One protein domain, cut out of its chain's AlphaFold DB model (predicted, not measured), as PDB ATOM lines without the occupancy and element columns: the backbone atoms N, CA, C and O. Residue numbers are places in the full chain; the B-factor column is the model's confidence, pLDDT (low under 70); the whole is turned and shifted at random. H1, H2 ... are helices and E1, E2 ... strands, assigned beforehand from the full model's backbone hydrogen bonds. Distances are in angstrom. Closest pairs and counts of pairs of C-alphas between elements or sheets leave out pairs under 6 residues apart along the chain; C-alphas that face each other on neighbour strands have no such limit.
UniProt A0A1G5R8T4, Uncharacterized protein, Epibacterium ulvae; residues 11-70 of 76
ATOM      1  N   ALA A  11     217.339 263.711 334.440       93.06
ATOM      2  CA  ALA A  11     218.488 262.835 334.376       93.06
ATOM      3  C   ALA A  11     218.035 261.430 333.998       93.06
ATOM      4  O   ALA A  11     216.895 261.038 334.260       93.06
ATOM      5  N   LYS A  12     218.940 260.660 333.408       91.44
ATOM      6  CA  LYS A  12     218.766 259.222 333.251       91.44
ATOM      7  C   LYS A  12     219.898 258.473 333.920       91.44
ATOM      8  O   LYS A  12     221.012 258.977 333.989       91.44
ATOM      9  N   LYS A  13     219.618 257.275 334.396       91.00
ATOM     10  CA  LYS A  13     220.637 256.296 334.754       91.00
ATOM     11  C   LYS A  13     220.510 255.156 333.772       91.00
ATOM     12  O   LYS A  13     219.398 254.688 333.559       91.00
ATOM     13  N   ASP A  14     221.609 254.773 333.147       87.75
ATOM     14  CA  ASP A  14     221.668 253.608 332.274       87.75
ATOM     15  C   ASP A  14     222.090 252.390 333.128       87.75
ATOM     16  O   ASP A  14     222.897 252.529 334.046       87.75
ATOM     17  N   ASN A  15     221.515 251.212 332.854       77.06
ATOM     18  CA  ASN A  15     221.749 249.940 333.565       77.06
ATOM     19  C   ASN A  15     221.423 249.937 335.082       77.06
ATOM     20  O   ASN A  15     222.339 249.920 335.908       77.06
ATOM     21  N   PRO A  16     220.136 249.876 335.498       84.75
ATOM     22  CA  PRO A  16     218.902 249.830 334.701       84.75
ATOM     23  C   PRO A  16     218.454 251.219 334.231       84.75
ATOM     24  O   PRO A  16     218.703 252.206 334.923       84.75
ATOM     25  N   LEU A  17     217.751 251.292 333.089       87.81
ATOM     26  CA  LEU A  17     217.239 252.556 332.551       87.81
ATOM     27  C   LEU A  17     216.229 253.181 333.526       87.81
ATOM     28  O   LEU A  17     215.102 252.706 333.663       87.81
ATOM     29  N   ARG A  18     216.624 254.259 334.204       89.31
ATOM     30  CA  ARG A  18     215.748 255.027 335.098       89.31
ATOM     31  C   ARG A  18     215.718 256.470 334.651       89.31
ATOM     32  O   ARG A  18     216.767 257.085 334.506       89.31
ATOM     33  N   LEU A  19     214.522 257.017 334.478       89.12
ATOM     34  CA  LEU A  19     214.330 258.448 334.288       89.12
ATOM     35  C   LEU A  19     214.075 259.092 335.645       89.12
ATOM     36  O   LEU A  19     213.279 258.602 336.444       89.12
ATOM     37  N   HIS A  20     214.772 260.187 335.895       85.62
ATOM     38  CA  HIS A  20     214.683 260.940 337.128       85.62
ATOM     39  C   HIS A  20     214.429 262.407 336.811       85.62
ATOM     40  O   HIS A  20     215.094 262.999 335.963       85.62
ATOM     41  N   TYR A  21     213.459 262.989 337.504       88.50
ATOM     42  CA  TYR A  21     213.213 264.419 337.502       88.50
ATOM     43  C   TYR A  21     213.514 264.953 338.896       88.50
ATOM     44  O   TYR A  21     212.981 264.444 339.884       88.50
ATOM     45  N   GLY A  22     214.383 265.953 338.957       87.44
ATOM     46  CA  GLY A  22     214.850 266.544 340.200       87.44
ATOM     47  C   GLY A  22     214.842 268.061 340.126       87.44
ATOM     48  O   GLY A  22     214.790 268.656 339.048       87.44
ATOM     49  N   VAL A  23     214.892 268.683 341.299       87.75
ATOM     50  CA  VAL A  23     215.080 270.125 341.452       87.75
ATOM     51  C   VAL A  23     216.285 270.330 342.356       87.75
ATOM     52  O   VAL A  23     216.283 269.827 343.481       87.75
ATOM     53  N   VAL A  24     217.278 271.073 341.872       86.25
ATOM     54  CA  VAL A  24     218.441 271.485 342.669       86.25
ATOM     55  C   VAL A  24     218.383 272.967 342.999       86.25
ATOM     56  O   VAL A  24     217.793 273.755 342.257       86.25
ATOM     57  N   GLU A  25     219.060 273.338 344.080       87.62
ATOM     58  CA  GLU A  25     219.458 274.720 344.335       87.62
ATOM     59  C   GLU A  25     220.819 274.997 343.683       87.62
ATOM     60  O   GLU A  25     221.794 274.261 343.876       87.62
ATOM     61  N   LEU A  26     220.862 276.075 342.909       86.44
ATOM     62  CA  LEU A  26     222.052 276.619 342.285       86.44
ATOM     63  C   LEU A  26     222.763 277.530 343.270       86.44
ATOM     64  O   LEU A  26     222.176 278.475 343.796       86.44
ATOM     65  N   ARG A  27     224.055 277.274 343.469       78.56
ATOM     66  CA  ARG A  27     224.903 278.136 344.310       78.56
ATOM     67  C   ARG A  27     225.522 279.294 343.530       78.56
ATOM     68  O   ARG A  27     226.035 280.232 344.132       78.56
ATOM     69  N   GLY A  28     225.509 279.201 342.201       74.62
ATOM     70  CA  GLY A  28     226.068 280.194 341.290       74.62
ATOM     71  C   GLY A  28     225.016 281.105 340.659       74.62
ATOM     72  O   GLY A  28     223.960 281.379 341.223       74.62
ATOM     73  N   ALA A  29     225.313 281.570 339.446       78.31
ATOM     74  CA  ALA A  29     224.390 282.389 338.674       78.31
ATOM     75  C   ALA A  29     223.102 281.625 338.323       78.31
ATOM     76  O   ALA A  29     223.126 280.437 337.990       78.31
ATOM     77  N   CYS A  30     221.982 282.348 338.320       81.00
ATOM     78  CA  CYS A  30     220.647 281.874 337.950       81.00
ATOM     79  C   CYS A  30     220.507 281.676 336.434       81.00
ATOM     80  O   CYS A  30     219.621 282.232 335.786       81.00
ATOM     81  N   SER A  31     221.418 280.916 335.838       84.00
ATOM     82  CA  SER A  31     221.538 280.759 334.395       84.00
ATOM     83  C   SER A  31     221.516 279.283 334.031       84.00
ATOM     84  O   SER A  31     222.164 278.465 334.681       84.00
ATOM     85  N   LYS A  32     220.818 278.931 332.944       84.69
ATOM     86  CA  LYS A  32     220.737 277.539 332.459       84.69
ATOM     87  C   LYS A  32     222.116 276.918 332.211       84.69
ATOM     88  O   LYS A  32     222.290 275.733 332.471       84.69
ATOM     89  N   GLY A  33     223.087 277.706 331.742       85.81
ATOM     90  CA  GLY A  33     224.465 277.252 331.530       85.81
ATOM     91  C   GLY A  33     225.148 276.827 332.831       85.81
ATOM     92  O   GLY A  33     225.573 275.680 332.949       85.81
ATOM     93  N   SER A  34     225.177 277.715 333.831       86.38
ATOM     94  CA  SER A  34     225.729 277.420 335.161       86.38
ATOM     95  C   SER A  34     225.007 276.249 335.826       86.38
ATOM     96  O   SER A  34     225.657 275.340 336.339       86.38
ATOM     97  N   ALA A  35     223.674 276.223 335.726       89.31
ATOM     98  CA  ALA A  35     222.852 275.128 336.220       89.31
ATOM     99  C   ALA A  35     223.248 273.787 335.604       89.31
ATOM    100  O   ALA A  35     223.452 272.813 336.316       89.31
ATOM    101  N   LYS A  36     223.393 273.737 334.277       90.25
ATOM    102  CA  LYS A  36     223.732 272.510 333.556       90.25
ATOM    103  C   LYS A  36     225.066 271.939 334.023       90.25
ATOM    104  O   LYS A  36     225.126 270.746 334.302       90.25
ATOM    105  N   SER A  37     226.102 272.768 334.129       89.81
ATOM    106  CA  SER A  37     227.427 272.320 334.569       89.81
ATOM    107  C   SER A  37     227.419 271.831 336.018       89.81
ATOM    108  O   SER A  37     227.940 270.754 336.298       89.81
ATOM    109  N   GLU A  38     226.778 272.574 336.929       89.69
ATOM    110  CA  GLU A  38     226.685 272.194 338.343       89.69
ATOM    111  C   GLU A  38     225.888 270.894 338.530       89.69
ATOM    112  O   GLU A  38     226.360 269.956 339.172       89.69
ATOM    113  N   ILE A  39     224.712 270.797 337.906       89.88
ATOM    114  CA  ILE A  39     223.859 269.607 337.966       89.88
ATOM    115  C   ILE A  39     224.575 268.402 337.354       89.88
ATOM    116  O   ILE A  39     224.577 267.330 337.954       89.88
ATOM    117  N   ALA A  40     225.194 268.553 336.179       90.31
ATOM    118  CA  ALA A  40     225.898 267.457 335.518       90.31
ATOM    119  C   ALA A  40     227.026 266.901 336.394       90.31
ATOM    120  O   ALA A  40     227.134 265.683 336.528       90.31
ATOM    121  N   ALA A  41     227.811 267.774 337.033       89.75
ATOM    122  CA  ALA A  41     228.884 267.362 337.932       89.75
ATOM    123  C   ALA A  41     228.348 266.574 339.140       89.75
ATOM    124  O   ALA A  41     228.849 265.491 339.448       89.75
ATOM    125  N   ARG A  42     227.281 267.066 339.788       89.31
ATOM    126  CA  ARG A  42     226.656 266.399 340.947       89.31
ATOM    127  C   ARG A  42     226.026 265.052 340.583       89.31
ATOM    128  O   ARG A  42     226.170 264.079 341.323       89.31
ATOM    129  N   LEU A  43     225.342 264.984 339.442       89.81
ATOM    130  CA  LEU A  43     224.696 263.765 338.954       89.81
ATOM    131  C   LEU A  43     225.704 262.698 338.538       89.81
ATOM    132  O   LEU A  43     225.516 261.525 338.871       89.81
ATOM    133  N   SER A  44     226.782 263.102 337.862       86.94
ATOM    134  CA  SER A  44     227.831 262.186 337.414       86.94
ATOM    135  C   SER A  44     228.444 261.420 338.591       86.94
ATOM    136  O   SER A  44     228.598 260.202 338.503       86.94
ATOM    137  N   GLY A  45     228.642 262.079 339.742       85.75
ATOM    138  CA  GLY A  45     229.116 261.436 340.976       85.75
ATOM    139  C   GLY A  45     228.187 260.354 341.548       85.75
ATOM    140  O   GLY A  45     228.623 259.524 342.339       85.75
ATOM    141  N   GLN A  46     226.917 260.317 341.137       84.38
ATOM    142  CA  GLN A  46     225.933 259.308 341.553       84.38
ATOM    143  C   GLN A  46     225.560 258.320 340.425       84.38
ATOM    144  O   GLN A  46     224.648 257.490 340.571       84.38
ATOM    145  N   GLY A  47     226.260 258.396 339.289       88.25
ATOM    146  CA  GLY A  47     225.982 257.591 338.100       88.25
ATOM    147  C   GLY A  47     224.687 257.989 337.391       88.25
ATOM    148  O   GLY A  47     224.036 257.140 336.788       88.25
ATOM    149  N   TRP A  48     224.280 259.254 337.509       91.88
ATOM    150  CA  TRP A  48     223.189 259.838 336.738       91.88
ATOM    151  C   TRP A  48     223.758 260.712 335.617       91.88
ATOM    152  O   TRP A  48     224.673 261.506 335.818       91.88
ATOM    153  N   THR A  49     223.166 260.605 334.439       92.12
ATOM    154  CA  THR A  49     223.493 261.401 333.259       92.12
ATOM    155  C   THR A  49     222.453 262.497 333.106       92.12
ATOM    156  O   THR A  49     221.264 262.216 332.938       92.12
ATOM    157  N   LEU A  50     222.887 263.757 333.144       92.00
ATOM    158  CA  LEU A  50     222.012 264.893 332.870       92.00
ATOM    159  C   LEU A  50     221.515 264.820 331.421       92.00
ATOM    160  O   LEU A  50     222.309 264.918 330.490       92.00
ATOM    161  N   LEU A  51     220.204 264.684 331.229       91.50
ATOM    162  CA  LEU A  51     219.592 264.743 329.903       91.50
ATOM    163  C   LEU A  51     219.330 266.184 329.494       91.50
ATOM    164  O   LEU A  51     219.720 266.608 328.411       91.50
ATOM    165  N   ASN A  52     218.637 266.931 330.353       90.94
ATOM    166  CA  ASN A  52     218.279 268.305 330.047       90.94
ATOM    167  C   ASN A  52     217.959 269.111 331.307       90.94
ATOM    168  O   ASN A  52     217.361 268.589 332.248       90.94
ATOM    169  N   VAL A  53     218.291 270.400 331.281       91.38
ATOM    170  CA  VAL A  53     217.805 271.385 332.255       91.38
ATOM    171  C   VAL A  53     216.551 272.015 331.671       91.38
ATOM    172  O   VAL A  53     216.601 272.620 330.601       91.38
ATOM    173  N   MET A  54     215.418 271.851 332.344       89.25
ATOM    174  CA  MET A  54     214.142 272.332 331.827       89.25
ATOM    175  C   MET A  54     214.042 273.850 332.011       89.25
ATOM    176  O   MET A  54     214.047 274.602 331.029       89.25
ATOM    177  N   THR A  55     214.055 274.313 333.261       87.69
ATOM    178  CA  THR A  55     213.916 275.727 333.609       87.69
ATOM    179  C   THR A  55     214.789 276.083 334.809       87.69
ATOM    180  O   THR A  55     215.071 275.261 335.675       87.69
ATOM    181  N   VAL A  56     215.225 277.341 334.845       88.44
ATOM    182  CA  VAL A  56     215.801 277.968 336.037       88.44
ATOM    183  C   VAL A  56     214.767 278.952 336.564       88.44
ATOM    184  O   VAL A  56     214.188 279.703 335.781       88.44
ATOM    185  N   PHE A  57     214.480 278.899 337.855       86.38
ATOM    186  CA  PHE A  57     213.420 279.660 338.502       86.38
ATOM    187  C   PHE A  57     213.835 280.066 339.919       86.38
ATOM    188  O   PHE A  57     214.720 279.463 340.523       86.38
ATOM    189  N   GLY A  58     213.202 281.112 340.445       84.56
ATOM    190  CA  GLY A  58     213.423 281.587 341.810       84.56
ATOM    191  C   GLY A  58     212.671 280.770 342.873       84.56
ATOM    192  O   GLY A  58     211.941 279.829 342.548       84.56
ATOM    193  N   PRO A  59     212.777 281.144 344.157       78.56
ATOM    194  CA  PRO A  59     212.115 280.443 345.263       78.56
ATOM    195  C   PRO A  59     210.582 280.418 345.130       78.56
ATOM    196  O   PRO A  59     209.923 279.510 345.634       78.56
ATOM    197  N   GLU A  60     210.004 281.370 344.402       77.75
ATOM    198  CA  GLU A  60     208.572 281.441 344.095       77.75
ATOM    199  C   GLU A  60     208.051 280.238 343.285       77.75
ATOM    200  O   GLU A  60     207.002 279.677 343.610       77.75
ATOM    201  N   GLY A  61     208.814 279.758 342.293       75.00
ATOM    202  CA  GLY A  61     208.445 278.594 341.471       75.00
ATOM    203  C   GLY A  61     208.646 277.254 342.186       75.00
ATOM    204  O   GLY A  61     208.142 276.209 341.763       75.00
ATOM    205  N   LEU A  62     209.359 277.284 343.310       75.19
ATOM    206  CA  LEU A  62     209.736 276.111 344.078       75.19
ATOM    207  C   LEU A  62     208.523 275.423 344.712       75.19
ATOM    208  O   LEU A  62     208.443 274.195 344.711       75.19
ATOM    209  N   LYS A  63     207.546 276.190 345.213       72.56
ATOM    210  CA  LYS A  63     206.306 275.639 345.793       72.56
ATOM    211  C   LYS A  63     205.507 274.830 344.772       72.56
ATOM    212  O   LYS A  63     205.041 273.743 345.100       72.56
ATOM    213  N   GLN A  64     205.401 275.324 343.540       71.81
ATOM    214  CA  GLN A  64     204.632 274.668 342.480       71.81
ATOM    215  C   GLN A  64     205.287 273.352 342.035       71.81
ATOM    216  O   GLN A  64     204.604 272.375 341.743       71.81
ATOM    217  N   ARG A  65     206.625 273.289 342.055       71.44
ATOM    218  CA  ARG A  65     207.377 272.082 341.680       71.44
ATOM    219  C   ARG A  65     207.634 271.119 342.833       71.44
ATOM    220  O   ARG A  65     207.956 269.964 342.573       71.44
ATOM    221  N   LYS A  66     207.439 271.542 344.087       67.00
ATOM    222  CA  LYS A  66     207.547 270.684 345.278       67.00
ATOM    223  C   LYS A  66     206.630 269.461 345.190       67.00
ATOM    224  O   LYS A  66     207.058 268.362 345.529       67.00
ATOM    225  N   GLY A  67     205.413 269.640 344.671       62.81
ATOM    226  CA  GLY A  67     204.471 268.540 344.438       62.81
ATOM    227  C   GLY A  67     204.970 267.521 343.405       62.81
ATOM    228  O   GLY A  67     204.857 266.323 343.632       62.81
ATOM    229  N   ASN A  68     205.604 267.987 342.322       65.75
ATOM    230  CA  ASN A  68     206.106 267.127 341.241       65.75
ATOM    231  C   ASN A  68     207.468 266.480 341.549       65.75
ATOM    232  O   ASN A  68     207.730 265.362 341.118       65.75
ATOM    233  N   ALA A  69     208.346 267.167 342.285       61.53
ATOM    234  CA  ALA A  69     209.665 266.654 342.669       61.53
ATOM    235  C   ALA A  69     209.608 265.693 343.873       61.53
ATOM    236  O   ALA A  69     210.524 264.890 344.080       61.53
ATOM    237  N   GLY A  70     208.541 265.762 344.678       66.12
ATOM    238  CA  GLY A  70     208.291 264.867 345.805       66.12
ATOM    239  C   GLY A  70     209.485 264.767 346.763       66.12
ATOM    240  O   GLY A  70     209.916 265.751 347.359       66.12
TER     241      GLY A  70
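Overview. This is residues 11 to 70 of the 76 residues of an uncharacterized protein of Epibacterium ulvae (UniProt A0A1G5R8T4). A strongly twisted three-stranded sheet curls round helix H1, and H2 packs over strand E2 on the opposite face. The 60 printed residues, mixed in class, run E1, E2, H1, E3, H2; the antiparallel sheet's order is E2, E1, E3. It is compact, radius of gyration of the C-alphas 11.9 A, spanning 36 by 25 by 15 A.

Arrangement. E1, residues 11 to 13, forms a hairpin with E2, residues 18 to 26; N 11 and O 20 are 2.8 A apart, within hydrogen-bond range. H1, residues 32 to 44, is on the sheet. E3, residues 49 to 57, is antiparallel to E1, with N 12 and O 49 2.8 A apart. The closest C-alphas of H1 and E3 are Ala 40 and Leu 50, 5.4 A. E2, H1 and E3 make a split strand-helix-strand unit, E1 between its same-way strands, the crossover right-handed. H2, residues 59 to 70, runs along E2, at 24 degrees on the local plane. O i to N i+4 pairs are within range throughout H1, but 4 of 8 in H2.

Along the chain. E1 begins at C-alpha 11 (218.488, 262.835, 334.376). E2 spans 23.6 A; E3, 21.5 A, bends by 61 degrees at residue 52. H2 ends at C-alpha 70 (208.291, 264.867, 345.805).

Size, cuts and confidence. The four links are tight, without a cut. Residues 66 to 70 have pLDDT under 70.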